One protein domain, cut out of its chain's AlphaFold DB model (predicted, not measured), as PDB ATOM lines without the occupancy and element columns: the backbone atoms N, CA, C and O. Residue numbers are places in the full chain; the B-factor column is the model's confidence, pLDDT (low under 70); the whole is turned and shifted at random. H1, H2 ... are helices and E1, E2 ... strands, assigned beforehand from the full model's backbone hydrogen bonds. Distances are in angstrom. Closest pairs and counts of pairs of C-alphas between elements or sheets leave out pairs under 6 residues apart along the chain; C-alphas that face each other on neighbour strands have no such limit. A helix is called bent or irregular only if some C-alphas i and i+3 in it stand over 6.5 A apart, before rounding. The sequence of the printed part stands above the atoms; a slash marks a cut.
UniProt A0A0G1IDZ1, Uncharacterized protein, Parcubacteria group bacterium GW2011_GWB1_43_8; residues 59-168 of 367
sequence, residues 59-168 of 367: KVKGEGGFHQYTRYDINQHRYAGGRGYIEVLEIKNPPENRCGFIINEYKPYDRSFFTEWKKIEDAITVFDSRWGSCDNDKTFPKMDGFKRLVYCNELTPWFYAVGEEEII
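What this domain is: This is residues 59 to 168 of the 367 residues of an uncharacterized protein of Parcubacteria group bacterium GW2011_GWB1_43_8 (UniProt A0A0G1IDZ1). A twisted sheet of five strands makes a wall through the domain, with two helices over one of its faces, H1 over E2 and E3 and H2 over E5, each running along the strands. The unnamed stretches at both ends, residues 59 to 72 and 152 to 168, lie on the side of the sheet away from the helices. The printed part has 110 residues, with the named elements E1, E2, E3, E4, H1, H2 and E5 along it; the sheet's order is E1, E2, E3, E4, E5, all antiparallel. The class is mixed, helices and strands, with 51 residues in named elements, under half of those printed. The whole is compact, with a radius of gyration of the C-alphas of 13.0 A and spans of 36 by 30 by 26 A.

How they stand to each other: After residues 59 to 72 comes edge strand E1, residues 73 to 81, which bends by 70 degrees at Arg 78. E2, residues 85 to 92, forms a hairpin with E1, with N 77 and O 88 2.8 A apart. E3, residues 101 to 106, forms a hairpin with E2, with N 89 and O 102 2.8 A apart. E4, residues 113 to 117, forms a hairpin with E3, with N 115 and O 103 2.8 A apart. E1 to E4 are a meander, each strand the antiparallel neighbour of the one before. H1, residues 120 to 130, is on the sheet at a height of 7.8 A, over E2 and E3, and runs along the strands, at 5 degrees to E3 on the local plane. The closest C-alphas of H1 and E3 are those of Ile 120 and Phe 101, 5.4 A apart. H2, residues 137 to 142, is on the same face as H1, giving two layers, helices on one face of a sheet; H1 and H2 are apart. The other edge strand, E5, residues 146 to 151, is antiparallel to E4, with N 147 and O 116 2.8 A apart. H2 lies over E5 at a height of 8.8 A over the sheet; their closest C-alphas, those of Phe 140 and Phe 146, are 6.6 A apart. In H1 each O i to N i+4 pair is within hydrogen-bond range; in H2 0 of 2 are, and 1 of 3 O i to N i+3 pairs is.

Where its parts are: E1 begins at C-alpha 73, (-9.097, -15.771, 9.302); E1 and E2 each measure 21.7 A from first to last C-alpha, E3 16.6 A, E4 13.5 A and H1 15.4 A. H2 measures 10.2 A and is neither bent nor irregular, but only just: C-alphas 138 and 141 are 6.4 A apart. E5 measures 15.0 A and ends at C-alpha 151, (4.035, -6.222, 24.704).

The domain as a whole: The two C-alphas farthest apart, those of Ser 129 and Glu 164, are 36.7 A apart. The printed part has no cut, and no link between named elements is long. The mean pLDDT of the printed part is 81.2; it is under 70 at residues 59 to 67, 83, 108 to 109, 131 to 139 and 141.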
ATOM      1  N   LYS A  59      -2.574 -16.082   4.289       65.75
ATOM      2  CA  LYS A  59      -2.024 -14.730   4.415       65.75
ATOM      3  C   LYS A  59      -3.122 -13.823   4.947       65.75
ATOM      4  O   LYS A  59      -4.274 -13.968   4.527       65.75
ATOM      5  N   VAL A  60      -2.770 -12.893   5.832       65.81
ATOM      6  CA  VAL A  60      -3.677 -11.797   6.208       65.81
ATOM      7  C   VAL A  60      -4.204 -11.139   4.932       65.81
ATOM      8  O   VAL A  60      -3.422 -10.810   4.040       65.81
ATOM      9  N   LYS A  61      -5.524 -10.976   4.815       63.41
ATOM     10  CA  LYS A  61      -6.146 -10.302   3.669       63.41
ATOM     11  C   LYS A  61      -6.210  -8.803   3.965       63.41
ATOM     12  O   LYS A  61      -6.807  -8.421   4.967       63.41
ATOM     13  N   GLY A  62      -5.601  -7.969   3.119       60.19
ATOM     14  CA  GLY A  62      -5.532  -6.521   3.342       60.19
ATOM     15  C   GLY A  62      -4.853  -5.738   2.222       60.19
ATOM     16  O   GLY A  62      -4.138  -6.312   1.399       60.19
ATOM     17  N   GLU A  63      -5.077  -4.422   2.222       52.41
ATOM     18  CA  GLU A  63      -4.585  -3.468   1.212       52.41
ATOM     19  C   GLU A  63      -3.099  -3.069   1.395       52.41
ATOM     20  O   GLU A  63      -2.535  -2.381   0.545       52.41
ATOM     21  N   GLY A  64      -2.441  -3.495   2.484       50.59
ATOM     22  CA  GLY A  64      -1.032  -3.197   2.778       50.59
ATOM     23  C   GLY A  64      -0.015  -4.106   2.073       50.59
ATOM     24  O   GLY A  64      -0.346  -5.188   1.604       50.59
ATOM     25  N   GLY A  65       1.255  -3.684   2.015       43.03
ATOM     26  CA  GLY A  65       2.357  -4.440   1.384       43.03
ATOM     27  C   GLY A  65       3.020  -5.514   2.260       43.03
ATOM     28  O   GLY A  65       3.940  -6.186   1.797       43.03
ATOM     29  N   PHE A  66       2.593  -5.669   3.516       57.16
ATOM     30  CA  PHE A  66       3.126  -6.656   4.456       57.16
ATOM     31  C   PHE A  66       2.028  -7.655   4.831       57.16
ATOM     32  O   PHE A  66       1.032  -7.281   5.449       57.16
ATOM     33  N   HIS A  67       2.207  -8.924   4.457       65.44
ATOM     34  CA  HIS A  67       1.241  -9.994   4.725       65.44
ATOM     35  C   HIS A  67       1.906 -11.105   5.532       65.44
ATOM     36  O   HIS A  67       2.655 -11.916   4.983       65.44
ATOM     37  N   GLN A  68       1.619 -11.148   6.832       73.81
ATOM     38  CA  GLN A  68       2.029 -12.250   7.698       73.81
ATOM     39  C   GLN A  68       1.218 -13.515   7.407       73.81
ATOM     40  O   GLN A  68       0.063 -13.455   6.964       73.81
ATOM     41  N   TYR A  69       1.830 -14.668   7.668       80.12
ATOM     42  CA  TYR A  69       1.131 -15.947   7.678       80.12
ATOM     43  C   TYR A  69       0.421 -16.143   9.017       80.12
ATOM     44  O   TYR A  69       0.917 -15.738  10.065       80.12
ATOM     45  N   THR A  70      -0.755 -16.758   8.975       84.81
ATOM     46  CA  THR A  70      -1.562 -17.042  10.161       84.81
ATOM     47  C   THR A  70      -2.492 -18.224   9.906       84.81
ATOM     48  O   THR A  70      -2.930 -18.443   8.774       84.81
ATOM     49  N   ARG A  71      -2.822 -18.986  10.949       85.06
ATOM     50  CA  ARG A  71      -3.899 -19.991  10.917       85.06
ATOM     51  C   ARG A  71      -5.296 -19.392  11.104       85.06
ATOM     52  O   ARG A  71      -6.296 -20.088  10.957       85.06
ATOM     53  N   TYR A  72      -5.378 -18.113  11.461       87.25
ATOM     54  CA  TYR A  72      -6.641 -17.426  11.697       87.25
ATOM     55  C   TYR A  72      -7.169 -16.767  10.421       87.25
ATOM     56  O   TYR A  72      -6.418 -16.384   9.524       87.25
ATOM     57  N   ASP A  73      -8.488 -16.595  10.344       87.44
ATOM     58  CA  ASP A  73      -9.097 -15.771   9.302       87.44
ATOM     59  C   ASP A  73      -9.072 -14.306   9.748       87.44
ATOM     60  O   ASP A  73      -9.800 -13.913  10.663       87.44
ATOM     61  N   ILE A  74      -8.181 -13.520   9.140       89.50
ATOM     62  CA  ILE A  74      -7.918 -12.127   9.516       89.50
ATOM     63  C   ILE A  74      -8.251 -11.193   8.356       89.50
ATOM     64  O   ILE A  74      -7.730 -11.348   7.247       89.50
ATOM     65  N   ASN A  75      -9.072 -10.187   8.651       89.69
ATOM     66  CA  ASN A  75      -9.330  -9.042   7.789       89.69
ATOM     67  C   ASN A  75      -8.557  -7.816   8.300       89.69
ATOM     68  O   ASN A  75      -8.778  -7.375   9.430       89.69
ATOM     69  N   GLN A  76      -7.653  -7.265   7.493       90.56
ATOM     70  CA  GLN A  76      -6.911  -6.046   7.821       90.56
ATOM     71  C   GLN A  76      -7.672  -4.828   7.287       90.56
ATOM     72  O   GLN A  76      -7.808  -4.637   6.082       90.56
ATOM     73  N   HIS A  77      -8.161  -3.993   8.203       90.56
ATOM     74  CA  HIS A  77      -8.985  -2.817   7.895       90.56
ATOM     75  C   HIS A  77      -8.160  -1.562   7.621       90.56
ATOM     76  O   HIS A  77      -8.602  -0.659   6.908       90.56
ATOM     77  N   ARG A  78      -6.979  -1.472   8.235       89.44
ATOM     78  CA  ARG A  78      -6.042  -0.360   8.081       89.44
ATOM     79  C   ARG A  78      -4.621  -0.882   8.144       89.44
ATOM     80  O   ARG A  78      -4.334  -1.813   8.896       89.44
ATOM     81  N   TYR A  79      -3.741  -0.234   7.401       87.75
ATOM     82  CA  TYR A  79      -2.314  -0.502   7.409       87.75
ATOM     83  C   TYR A  79      -1.560   0.785   7.132       87.75
ATOM     84  O   TYR A  79      -1.951   1.568   6.266       87.75
ATOM     85  N   ALA A  80      -0.449   0.974   7.828       83.31
ATOM     86  CA  ALA A  80       0.539   1.960   7.444       83.31
ATOM     87  C   ALA A  80       1.933   1.510   7.901       83.31
ATOM     88  O   ALA A  80       2.090   0.909   8.963       83.31
ATOM     89  N   GLY A  81       2.963   1.763   7.088       76.69
ATOM     90  CA  GLY A  81       4.292   1.223   7.375       76.69
ATOM     91  C   GLY A  81       5.425   1.687   6.460       76.69
ATOM     92  O   GLY A  81       5.231   2.463   5.527       76.69
ATOM     93  N   GLY A  82       6.623   1.197   6.784       71.81
ATOM     94  CA  GLY A  82       7.924   1.464   6.169       71.81
ATOM     95  C   GLY A  82       8.979   0.537   6.790       71.81
ATOM     96  O   GLY A  82       8.930  -0.669   6.582       71.81
ATOM     97  N   ARG A  83       9.917   1.068   7.593       66.75
ATOM     98  CA  ARG A  83      10.842   0.223   8.387       66.75
ATOM     99  C   ARG A  83      10.139  -0.509   9.539       66.75
ATOM    100  O   ARG A  83      10.549  -1.612   9.869       66.75
ATOM    101  N   GLY A  84       9.099   0.088  10.120       77.81
ATOM    102  CA  GLY A  84       8.134  -0.553  11.024       77.81
ATOM    103  C   GLY A  84       6.722  -0.479  10.446       77.81
ATOM    104  O   GLY A  84       6.546   0.071   9.356       77.81
ATOM    105  N   TYR A  85       5.721  -1.002  11.149       84.19
ATOM    106  CA  TYR A  85       4.333  -0.960  10.692       84.19
ATOM    107  C   TYR A  85       3.336  -0.893  11.848       84.19
ATOM    108  O   TYR A  85       3.634  -1.286  12.974       84.19
ATOM    109  N   ILE A  86       2.138  -0.414  11.539       87.25
ATOM    110  CA  ILE A  86       0.945  -0.589  12.357       87.25
ATOM    111  C   ILE A  86      -0.177  -1.122  11.470       87.25
ATOM    112  O   ILE A  86      -0.247  -0.832  10.270       87.25
ATOM    113  N   GLU A  87      -1.105  -1.839  12.072       89.56
ATOM    114  CA  GLU A  87      -2.269  -2.362  11.378       89.56
ATOM    115  C   GLU A  87      -3.458  -2.518  12.319       89.56
ATOM    116  O   GLU A  87      -3.294  -2.747  13.518       89.56
ATOM    117  N   VAL A  88      -4.658  -2.414  11.748       92.81
ATOM    118  CA  VAL A  88      -5.915  -2.732  12.430       92.81
ATOM    119  C   VAL A  88      -6.449  -4.032  11.855       92.81
ATOM    120  O   VAL A  88      -6.742  -4.111  10.661       92.81
ATOM    121  N   LEU A  89      -6.590  -5.036  12.712       93.62
ATOM    122  CA  LEU A  89      -6.989  -6.387  12.351       93.62
ATOM    123  C   LEU A  89      -8.331  -6.744  12.979       93.62
ATOM    124  O   LEU A  89      -8.613  -6.428  14.134       93.62
ATOM    125  N   GLU A  90      -9.127  -7.475  12.214       95.00
ATOM    126  CA  GLU A  90     -10.301  -8.193  12.675       95.00
ATOM    127  C   GLU A  90     -10.085  -9.694  12.462       95.00
ATOM    128  O   GLU A  90     -10.081 -10.188  11.335       95.00
ATOM    129  N   ILE A  91      -9.935 -10.420  13.561       94.00
ATOM    130  CA  ILE A  91      -9.760 -11.867  13.602       94.00
ATOM    131  C   ILE A  91     -11.134 -12.504  13.787       94.00
ATOM    132  O   ILE A  91     -11.809 -12.268  14.793       94.00
ATOM    133  N   LYS A  92     -11.556 -13.325  12.825       91.56
ATOM    134  CA  LYS A  92     -12.818 -14.064  12.907       91.56
ATOM    135  C   LYS A  92     -12.666 -15.244  13.861       91.56
ATOM    136  O   LYS A  92     -11.685 -15.978  13.791       91.56
ATOM    137  N   ASN A  93     -13.665 -15.435  14.725       89.25
ATOM    138  CA  ASN A  93     -13.716 -16.512  15.722       89.25
ATOM    139  C   ASN A  93     -12.426 -16.606  16.568       89.25
ATOM    140  O   ASN A  93     -11.755 -17.641  16.554       89.25
ATOM    141  N   PRO A  94     -12.039 -15.531  17.284       90.81
ATOM    142  CA  PRO A  94     -10.882 -15.585  18.168       90.81
ATOM    143  C   PRO A  94     -11.113 -16.633  19.279       90.81
ATOM    144  O   PRO A  94     -12.264 -16.914  19.620       90.81
ATOM    145  N   PRO A  95     -10.048 -17.193  19.884       88.50
ATOM    146  CA  PRO A  95     -10.177 -18.076  21.043       88.50
ATOM    147  C   PRO A  95     -11.029 -17.443  22.155       88.50
ATOM    148  O   PRO A  95     -10.984 -16.230  22.337       88.50
ATOM    149  N   GLU A  96     -11.739 -18.266  22.933       80.25
ATOM    150  CA  GLU A  96     -12.837 -17.883  23.851       80.25
ATOM    151  C   GLU A  96     -12.513 -16.736  24.839       80.25
ATOM    152  O   GLU A  96     -13.403 -16.009  25.271       80.25
ATOM    153  N   ASN A  97     -11.231 -16.502  25.134       82.69
ATOM    154  CA  ASN A  97     -10.757 -15.457  26.048       82.69
ATOM    155  C   ASN A  97     -10.047 -14.273  25.364       82.69
ATOM    156  O   ASN A  97      -9.401 -13.471  26.041       82.69
ATOM    157  N   ARG A  98     -10.125 -14.151  24.037       87.75
ATOM    158  CA  ARG A  98      -9.411 -13.125  23.261       87.75
ATOM    159  C   ARG A  98     -10.368 -12.236  22.490       87.75
ATOM    160  O   ARG A  98     -11.470 -12.637  22.127       87.75
ATOM    161  N   CYS A  99      -9.936 -11.006  22.227       90.25
ATOM    162  CA  CYS A  99     -10.666 -10.122  21.329       90.25
ATOM    163  C   CYS A  99     -10.159 -10.266  19.898       90.25
ATOM    164  O   CYS A  99      -8.958 -10.362  19.675       90.25
ATOM    165  N   GLY A 100     -11.079 -10.242  18.934       92.62
ATOM    166  CA  GLY A 100     -10.723 -10.286  17.518       92.62
ATOM    167  C   GLY A 100     -10.298  -8.933  16.948       92.62
ATOM    168  O   GLY A 100      -9.724  -8.899  15.871       92.62
ATOM    169  N   PHE A 101     -10.560  -7.825  17.644       96.12
ATOM    170  CA  PHE A 101     -10.246  -6.479  17.158       96.12
ATOM    171  C   PHE A 101      -8.925  -6.002  17.751       96.12
ATOM    172  O   PHE A 101      -8.834  -5.749  18.958       96.12
ATOM    173  N   ILE A 102      -7.907  -5.916  16.901       94.81
ATOM    174  CA  ILE A 102      -6.520  -5.701  17.303       94.81
ATOM    175  C   ILE A 102      -5.955  -4.475  16.594       94.81
ATOM    176  O   ILE A 102      -6.147  -4.318  15.392       94.81
ATOM    177  N   ILE A 103      -5.201  -3.647  17.319       92.44
ATOM    178  CA  ILE A 103      -4.181  -2.791  16.698       92.44
ATOM    179  C   ILE A 103      -2.834  -3.423  17.009       92.44
ATOM    180  O   ILE A 103      -2.493  -3.552  18.185       92.44
ATOM    181  N   ASN A 104      -2.099  -3.835  15.981       90.75
ATOM    182  CA  ASN A 104      -0.758  -4.396  16.111       90.75
ATOM    183  C   ASN A 104       0.260  -3.367  15.621       90.75
ATOM    184  O   ASN A 104       0.096  -2.820  14.534       90.75
ATOM    185  N   GLU A 105       1.290  -3.102  16.418       87.44
ATOM    186  CA  GLU A 105       2.342  -2.140  16.108       87.44
ATOM    187  C   GLU A 105       3.714  -2.798  16.270       87.44
ATOM    188  O   GLU A 105       4.050  -3.355  17.316       87.44
ATOM    189  N   TYR A 106       4.518  -2.716  15.215       83.62
ATOM    190  CA  TYR A 106       5.890  -3.193  15.157       83.62
ATOM    191  C   TYR A 106       6.823  -2.022  14.852       83.62
ATOM    192  O   TYR A 106       6.776  -1.426  13.770       83.62
ATOM    193  N   LYS A 107       7.718  -1.719  15.791       78.62
ATOM    194  CA  LYS A 107       8.772  -0.717  15.621       78.62
ATOM    195  C   LYS A 107      10.143  -1.382  15.747       78.62
ATOM    196  O   LYS A 107      10.487  -1.835  16.839       78.62
ATOM    197  N   PRO A 108      10.957  -1.404  14.676       66.81
ATOM    198  CA  PRO A 108      12.333  -1.866  14.769       66.81
ATOM    199  C   PRO A 108      13.085  -1.068  15.831       66.81
ATOM    200  O   PRO A 108      13.006   0.162  15.836       66.81
ATOM    201  N   TYR A 109      13.851  -1.761  16.672       62.62
ATOM    202  CA  TYR A 109      14.715  -1.173  17.706       62.62
ATOM    203  C   TYR A 109      14.000  -0.455  18.866       62.62
ATOM    204  O   TYR A 109      14.679   0.155  19.689       62.62
ATOM    205  N   ASP A 110      12.669  -0.519  18.949       70.06
ATOM    206  CA  ASP A 110      11.908  -0.062  20.118       70.06
ATOM    207  C   ASP A 110      11.158  -1.251  20.726       70.06
ATOM    208  O   ASP A 110      11.760  -2.098  21.387       70.06
ATOM    209  N   ARG A 111       9.850  -1.345  20.488       74.25
ATOM    210  CA  ARG A 111       8.991  -2.385  21.057       74.25
ATOM    211  C   ARG A 111       7.868  -2.702  20.091       74.25
ATOM    212  O   ARG A 111       7.299  -1.814  19.457       74.25
ATOM    213  N   SER A 112       7.543  -3.984  20.036       82.94
ATOM    214  CA  SER A 112       6.376  -4.504  19.334       82.94
ATOM    215  C   SER A 112       5.286  -4.773  20.354       82.94
ATOM    216  O   SER A 112       5.550  -5.380  21.399       82.94
ATOM    217  N   PHE A 113       4.064  -4.348  20.082       88.06
ATOM    218  CA  PHE A 113       2.933  -4.588  20.967       88.06
ATOM    219  C   PHE A 113       1.643  -4.690  20.167       88.06
ATOM    220  O   PHE A 113       1.547  -4.216  19.039       88.06
ATOM    221  N   PHE A 114       0.621  -5.264  20.789       91.56
ATOM    222  CA  PHE A 114      -0.734  -5.142  20.288       91.56
ATOM    223  C   PHE A 114      -1.685  -4.667  21.378       91.56
ATOM    224  O   PHE A 114      -1.444  -4.826  22.577       91.56
ATOM    225  N   THR A 115      -2.789  -4.072  20.950       92.88
ATOM    226  CA  THR A 115      -3.890  -3.674  21.822       92.88
ATOM    227  C   THR A 115      -5.171  -4.361  21.387       92.88
ATOM    228  O   THR A 115      -5.430  -4.511  20.196       92.88
ATOM    229  N   GLU A 116      -5.965  -4.789  22.363       94.56
ATOM    230  CA  GLU A 116      -7.271  -5.405  22.138       94.56
ATOM    231  C   GLU A 116      -8.393  -4.397  22.374       94.56
ATOM    232  O   GLU A 116      -8.395  -3.682  23.382       94.56
ATOM    233  N   TRP A 117      -9.384  -4.408  21.485       94.56
ATOM    234  CA  TRP A 117     -10.502  -3.467  21.483       94.56
ATOM    235  C   TRP A 117     -11.840  -4.188  21.502       94.56
ATOM    236  O   TRP A 117     -11.976  -5.288  20.976       94.56
ATOM    237  N   LYS A 118     -12.854  -3.573  22.114       94.25
ATOM    238  CA  LYS A 118     -14.216  -4.122  22.182       94.25
ATOM    239  C   LYS A 118     -14.923  -4.119  20.829       94.25
ATOM    240  O   LYS A 118     -15.766  -4.985  20.612       94.25
ATOM    241  N   LYS A 119     -14.603  -3.160  19.958       94.62
ATOM    242  CA  LYS A 119     -15.206  -2.978  18.635       94.62
ATOM    243  C   LYS A 119     -14.151  -2.584  17.607       94.62
ATOM    244  O   LYS A 119     -13.144  -1.969  17.962       94.62
ATOM    245  N   ILE A 120     -14.400  -2.914  16.343       94.44
ATOM    246  CA  ILE A 120     -13.493  -2.570  15.245       94.44
ATOM    247  C   ILE A 120     -13.491  -1.063  14.964       94.44
ATOM    248  O   ILE A 120     -12.443  -0.495  14.677       94.44
ATOM    249  N   GLU A 121     -14.633  -0.393  15.126       94.44
ATOM    250  CA  GLU A 121     -14.772   1.046  14.887       94.44
ATOM    251  C   GLU A 121     -13.935   1.868  15.875       94.44
ATOM    252  O   GLU A 121     -13.326   2.869  15.488       94.44
ATOM    253  N   ASP A 122     -13.850   1.411  17.131       92.88
ATOM    254  CA  ASP A 122     -13.010   2.029  18.160       92.88
ATOM    255  C   ASP A 122     -11.529   1.925  17.753       92.88
ATOM    256  O   ASP A 122     -10.808   2.922  17.750       92.88
ATOM    257  N   ALA A 123     -11.087   0.739  17.321       92.06
ATOM    258  CA  ALA A 123      -9.715   0.508  16.869       92.06
ATOM    259  C   ALA A 123      -9.349   1.349  15.628       92.06
ATOM    260  O   ALA A 123      -8.279   1.958  15.589       92.06
ATOM    261  N   ILE A 124     -10.248   1.429  14.639       92.12
ATOM    262  CA  ILE A 124     -10.067   2.257  13.435       92.12
ATOM    263  C   ILE A 124      -9.959   3.738  13.808       92.12
ATOM    264  O   ILE A 124      -9.032   4.413  13.370       92.12
ATOM    265  N   THR A 125     -10.852   4.239  14.666       90.38
ATOM    266  CA  THR A 125     -10.828   5.639  15.125       90.38
ATOM    267  C   THR A 125      -9.498   5.982  15.798       90.38
ATOM    268  O   THR A 125      -8.939   7.066  15.604       90.38
ATOM    269  N   VAL A 126      -8.960   5.053  16.588       88.19
ATOM    270  CA  VAL A 126      -7.674   5.240  17.265       88.19
ATOM    271  C   VAL A 126      -6.508   5.221  16.290       88.19
ATOM    272  O   VAL A 126      -5.637   6.082  16.397       88.19
ATOM    273  N   PHE A 127      -6.508   4.309  15.320       88.38
ATOM    274  CA  PHE A 127      -5.530   4.320  14.234       88.38
ATOM    275  C   PHE A 127      -5.551   5.665  13.494       88.38
ATOM    276  O   PHE A 127      -4.523   6.336  13.418       88.38
ATOM    277  N   ASP A 128      -6.724   6.097  13.022       87.00
ATOM    278  CA  ASP A 128      -6.870   7.290  12.180       87.00
ATOM    279  C   ASP A 128      -6.492   8.582  12.934       87.00
ATOM    280  O   ASP A 128      -5.984   9.531  12.340       87.00
ATOM    281  N   SER A 129      -6.696   8.626  14.256       81.50
ATOM    282  CA  SER A 129      -6.400   9.807  15.084       81.50
ATOM    283  C   SER A 129      -4.984   9.855  15.662       81.50
ATOM    284  O   SER A 129      -4.565  10.918  16.127       81.50
ATOM    285  N   ARG A 130      -4.255   8.732  15.702       71.38
ATOM    286  CA  ARG A 130      -2.968   8.642  16.421       71.38
ATOM    287  C   ARG A 130      -1.809   8.068  15.625       71.38
ATOM    288  O   ARG A 130      -0.676   8.152  16.104       71.38
ATOM    289  N   TRP A 131      -2.048   7.536  14.430       67.06
ATOM    290  CA  TRP A 131      -0.973   7.055  13.573       67.06
ATOM    291  C   TRP A 131       0.062   8.165  13.303       67.06
ATOM    292  O   TRP A 131      -0.282   9.270  12.889       67.06
ATOM    293  N   GLY A 132       1.338   7.883  13.597       55.81
ATOM    294  CA  GLY A 132       2.451   8.843  13.520       55.81
ATOM    295  C   GLY A 132       2.760   9.618  14.813       55.81
ATOM    296  O   GLY A 132       3.795  10.272  14.881       55.81
ATOM    297  N   SER A 133       1.915   9.510  15.848       50.91
ATOM    298  CA  SER A 133       2.076  10.151  17.168       50.91
ATOM    299  C   SER A 133       2.064   9.140  18.330       50.91
ATOM    300  O   SER A 133       1.932   9.538  19.494       50.91
ATOM    301  N   CYS A 134       2.165   7.834  18.048       49.56
ATOM    302  CA  CYS A 134       2.164   6.748  19.037       49.56
ATOM    303  C   CYS A 134       3.455   6.738  19.882       49.56
ATOM    304  O   CYS A 134       4.224   5.781  19.848       49.56
ATOM    305  N   ASP A 135       3.721   7.809  20.625       50.78
ATOM    306  CA  ASP A 135       4.925   7.952  21.442       50.78
ATOM    307  C   ASP A 135       4.768   7.358  22.845       50.78
ATOM    308  O   ASP A 135       5.758   7.254  23.562       50.78
ATOM    309  N   ASN A 136       3.561   6.969  23.290       56.53
ATOM    310  CA  ASN A 136       3.398   6.417  24.638       56.53
ATOM    311  C   ASN A 136       2.160   5.525  24.853       56.53
ATOM    312  O   ASN A 136       1.015   5.987  24.845       56.53
ATOM    313  N   ASP A 137       2.428   4.286  25.267       63.72
ATOM    314  CA  ASP A 137       1.481   3.258  25.737       63.72
ATOM    315  C   ASP A 137       0.561   3.726  26.877       63.72
ATOM    316  O   ASP A 137      -0.516   3.181  27.100       63.72
ATOM    317  N   LYS A 138       0.941   4.802  27.580       62.78
ATOM    318  CA  LYS A 138       0.140   5.456  28.632       62.78
ATOM    319  C   LYS A 138      -1.180   6.047  28.129       62.78
ATOM    320  O   LYS A 138      -2.018   6.445  28.942       62.78
ATOM    321  N   THR A 139      -1.344   6.176  26.817       66.06
ATOM    322  CA  THR A 139      -2.501   6.833  26.208       66.06
ATOM    323  C   THR A 139      -3.644   5.870  25.878       66.06
ATOM    324  O   THR A 139      -4.796   6.303  25.906       66.06
ATOM    325  N   PHE A 140      -3.360   4.587  25.626       72.75
ATOM    326  CA  PHE A 140      -4.375   3.565  25.338       72.75
ATOM    327  C   PHE A 140      -5.309   3.250  26.521       72.75
ATOM    328  O   PHE A 140      -6.518   3.206  26.301       72.75
ATOM    329  N   PRO A 141      -4.836   3.157  27.784       68.62
ATOM    330  CA  PRO A 141      -5.692   2.860  28.940       68.62
ATOM    331  C   PRO A 141      -6.813   3.868  29.220       68.62
ATOM    332  O   PRO A 141      -7.622   3.638  30.114       68.62
ATOM    333  N   LYS A 142      -6.832   5.012  28.524       73.56
ATOM    334  CA  LYS A 142      -7.797   6.101  28.724       73.56
ATOM    335  C   LYS A 142      -8.849   6.199  27.612       73.56
ATOM    336  O   LYS A 142      -9.639   7.134  27.642       73.56
ATOM    337  N   MET A 143      -8.815   5.314  26.616       81.25
ATOM    338  CA  MET A 143      -9.712   5.371  25.459       81.25
ATOM    339  C   MET A 143     -10.884   4.408  25.619       81.25
ATOM    340  O   MET A 143     -10.714   3.289  26.107       81.25
ATOM    341  N   ASP A 144     -12.062   4.834  25.171       85.19
ATOM    342  CA  ASP A 144     -13.234   3.968  25.125       85.19
ATOM    343  C   ASP A 144     -12.988   2.786  24.184       85.19
ATOM    344  O   ASP A 144     -12.301   2.892  23.171       85.19
ATOM    345  N   GLY A 145     -13.505   1.619  24.567       88.12
ATOM    346  CA  GLY A 145     -13.316   0.388  23.803       88.12
ATOM    347  C   GLY A 145     -11.990  -0.334  24.058       88.12
ATOM    348  O   GLY A 145     -11.923  -1.532  23.786       88.12
ATOM    349  N   PHE A 146     -10.980   0.310  24.651       91.75
ATOM    350  CA  PHE A 146      -9.723  -0.351  25.014       91.75
ATOM    351  C   PHE A 146      -9.957  -1.466  26.046       91.75
ATOM    352  O   PHE A 146     -10.646  -1.272  27.052       91.75
ATOM    353  N   LYS A 147      -9.373  -2.648  25.812       91.75
ATOM    354  CA  LYS A 147      -9.398  -3.774  26.760       91.75
ATOM    355  C   LYS A 147      -8.056  -3.947  27.450       91.75
ATOM    356  O   LYS A 147      -7.998  -3.938  28.678       91.75
ATOM    357  N   ARG A 148      -6.990  -4.139  26.673       90.88
ATOM    358  CA  ARG A 148      -5.634  -4.355  27.192       90.88
ATOM    359  C   ARG A 148      -4.569  -4.072  26.143       90.88
ATOM    360  O   ARG A 148      -4.854  -4.051  24.949       90.88
ATOM    361  N   LEU A 149      -3.345  -3.893  26.626       89.00
ATOM    362  CA  LEU A 149      -2.123  -3.777  25.842       89.00
ATOM    363  C   LEU A 149      -1.210  -4.943  26.210       89.00
ATOM    364  O   LEU A 149      -1.056  -5.248  27.394       89.00
ATOM    365  N   VAL A 150      -0.615  -5.566  25.200       87.75
ATOM    366  CA  VAL A 150       0.313  -6.685  25.346       87.75
ATOM    367  C   VAL A 150       1.598  -6.364  24.598       87.75
ATOM    368  O   VAL A 150       1.588  -6.188  23.381       87.75
ATOM    369  N   TYR A 151       2.716  -6.330  25.320       85.69
ATOM    370  CA  TYR A 151       4.035  -6.222  24.704       85.69
ATOM    371  C   TYR A 151       4.469  -7.582  24.175       85.69
ATOM    372  O   TYR A 151       4.491  -8.564  24.913       85.69
ATOM    373  N   CYS A 152       4.806  -7.627  22.895       79.81
ATOM    374  CA  CYS A 152       5.301  -8.824  22.224       79.81
ATOM    375  C   CYS A 152       6.811  -8.782  22.035       79.81
ATOM    376  O   CYS A 152       7.458  -9.816  22.142       79.81
ATOM    377  N   ASN A 153       7.377  -7.587  21.841       80.88
ATOM    378  CA  ASN A 153       8.791  -7.378  21.546       80.88
ATOM    379  C   ASN A 153       9.252  -8.285  20.390       80.88
ATOM    380  O   ASN A 153       8.866  -8.041  19.248       80.88
ATOM    381  N   GLU A 154      10.033  -9.323  20.687       77.81
ATOM    382  CA  GLU A 154      10.587 -10.273  19.712       77.81
ATOM    383  C   GLU A 154       9.729 -11.539  19.547       77.81
ATOM    384  O   GLU A 154      10.010 -12.372  18.684       77.81
ATOM    385  N   LEU A 155       8.703 -11.729  20.385       82.62
ATOM    386  CA  LEU A 155       7.786 -12.857  20.263       82.62
ATOM    387  C   LEU A 155       6.697 -12.589  19.228       82.62
ATOM    388  O   LEU A 155       6.146 -11.493  19.127       82.62
ATOM    389  N   THR A 156       6.332 -13.645  18.508       86.25
ATOM    390  CA  THR A 156       5.206 -13.633  17.579       86.25
ATOM    391  C   THR A 156       3.889 -13.571  18.365       86.25
ATOM    392  O   THR A 156       3.640 -14.450  19.197       86.25
ATOM    393  N   PRO A 157       3.016 -12.576  18.120       90.88
ATOM    394  CA  PRO A 157       1.684 -12.531  18.717       90.88
ATOM    395  C   PRO A 157       0.866 -13.776  18.365       90.88
ATOM    396  O   PRO A 157       0.971 -14.311  17.264       90.88
ATOM    397  N   TRP A 158      -0.016 -14.204  19.266       91.56
ATOM    398  CA  TRP A 158      -0.837 -15.407  19.087       91.56
ATOM    399  C   TRP A 158      -1.627 -15.456  17.773       91.56
ATOM    400  O   TRP A 158      -1.829 -16.532  17.221       91.56
ATOM    401  N   PHE A 159      -2.086 -14.308  17.271       91.56
ATOM    402  CA  PHE A 159      -2.881 -14.223  16.045       91.56
ATOM    403  C   PHE A 159      -2.039 -14.388  14.777       91.56
ATOM    404  O   PHE A 159      -2.593 -14.514  13.690       91.56
ATOM    405  N   TYR A 160      -0.715 -14.447  14.918       89.19
ATOM    406  CA  TYR A 160       0.225 -14.853  13.879       89.19
ATOM    407  C   TYR A 160       0.771 -16.266  14.070       89.19
ATOM    408  O   TYR A 160       1.700 -16.651  13.371       89.19
ATOM    409  N   ALA A 161       0.160 -17.063  14.953       86.81
ATOM    410  CA  ALA A 161       0.446 -18.487  15.007       86.81
ATOM    411  C   ALA A 161       0.118 -19.156  13.661       86.81
ATOM    412  O   ALA A 161      -0.931 -18.888  13.061       86.81
ATOM    413  N   VAL A 162       0.993 -20.046  13.208       82.56
ATOM    414  CA  VAL A 162       0.865 -20.799  11.955       82.56
ATOM    415  C   VAL A 162       0.685 -22.291  12.218       82.56
ATOM    416  O   VAL A 162       1.281 -22.844  13.137       82.56
ATOM    417  N   GLY A 163      -0.144 -22.962  11.410       78.81
ATOM    418  CA  GLY A 163      -0.405 -24.397  11.554       78.81
ATOM    419  C   GLY A 163      -0.780 -24.812  12.978       78.81
ATOM    420  O   GLY A 163      -1.628 -24.197  13.627       78.81
ATOM    421  N   GLU A 164      -0.079 -25.822  13.485       80.19
ATOM    422  CA  GLU A 164      -0.274 -26.384  14.826       80.19
ATOM    423  C   GLU A 164       0.620 -25.737  15.896       80.19
ATOM    424  O   GLU A 164       0.874 -26.340  16.936       80.19
ATOM    425  N   GLU A 165       1.125 -24.518  15.670       82.00
ATOM    426  CA  GLU A 165       1.905 -23.818  16.693       82.00
ATOM    427  C   GLU A 165       1.130 -23.712  18.011       82.00
ATOM    428  O   GLU A 165      -0.020 -23.250  18.074       82.00
ATOM    429  N   GLU A 166       1.787 -24.143  19.085       85.19
ATOM    430  CA  GLU A 166       1.270 -23.987  20.433       85.19
ATOM    431  C   GLU A 166       1.206 -22.498  20.783       85.19
ATOM    432  O   GLU A 166       2.101 -21.721  20.449       85.19
ATOM    433  N   ILE A 167       0.138 -22.086  21.465       86.56
ATOM    434  CA  ILE A 167       0.020 -20.728  21.991       86.56
ATOM    435  C   ILE A 167       0.262 -20.768  23.493       86.56
ATOM    436  O   ILE A 167      -0.485 -21.416  24.225       86.56
ATOM    437  N   ILE A 168       1.248 -20.001  23.956       82.69
ATOM    438  CA  ILE A 168       1.537 -19.810  25.378       82.69
ATOM    439  C   ILE A 168       1.204 -18.368  25.747       82.69
ATOM    440  O   ILE A 168       1.861 -17.425  25.306       82.69
TER     441      ILE A 168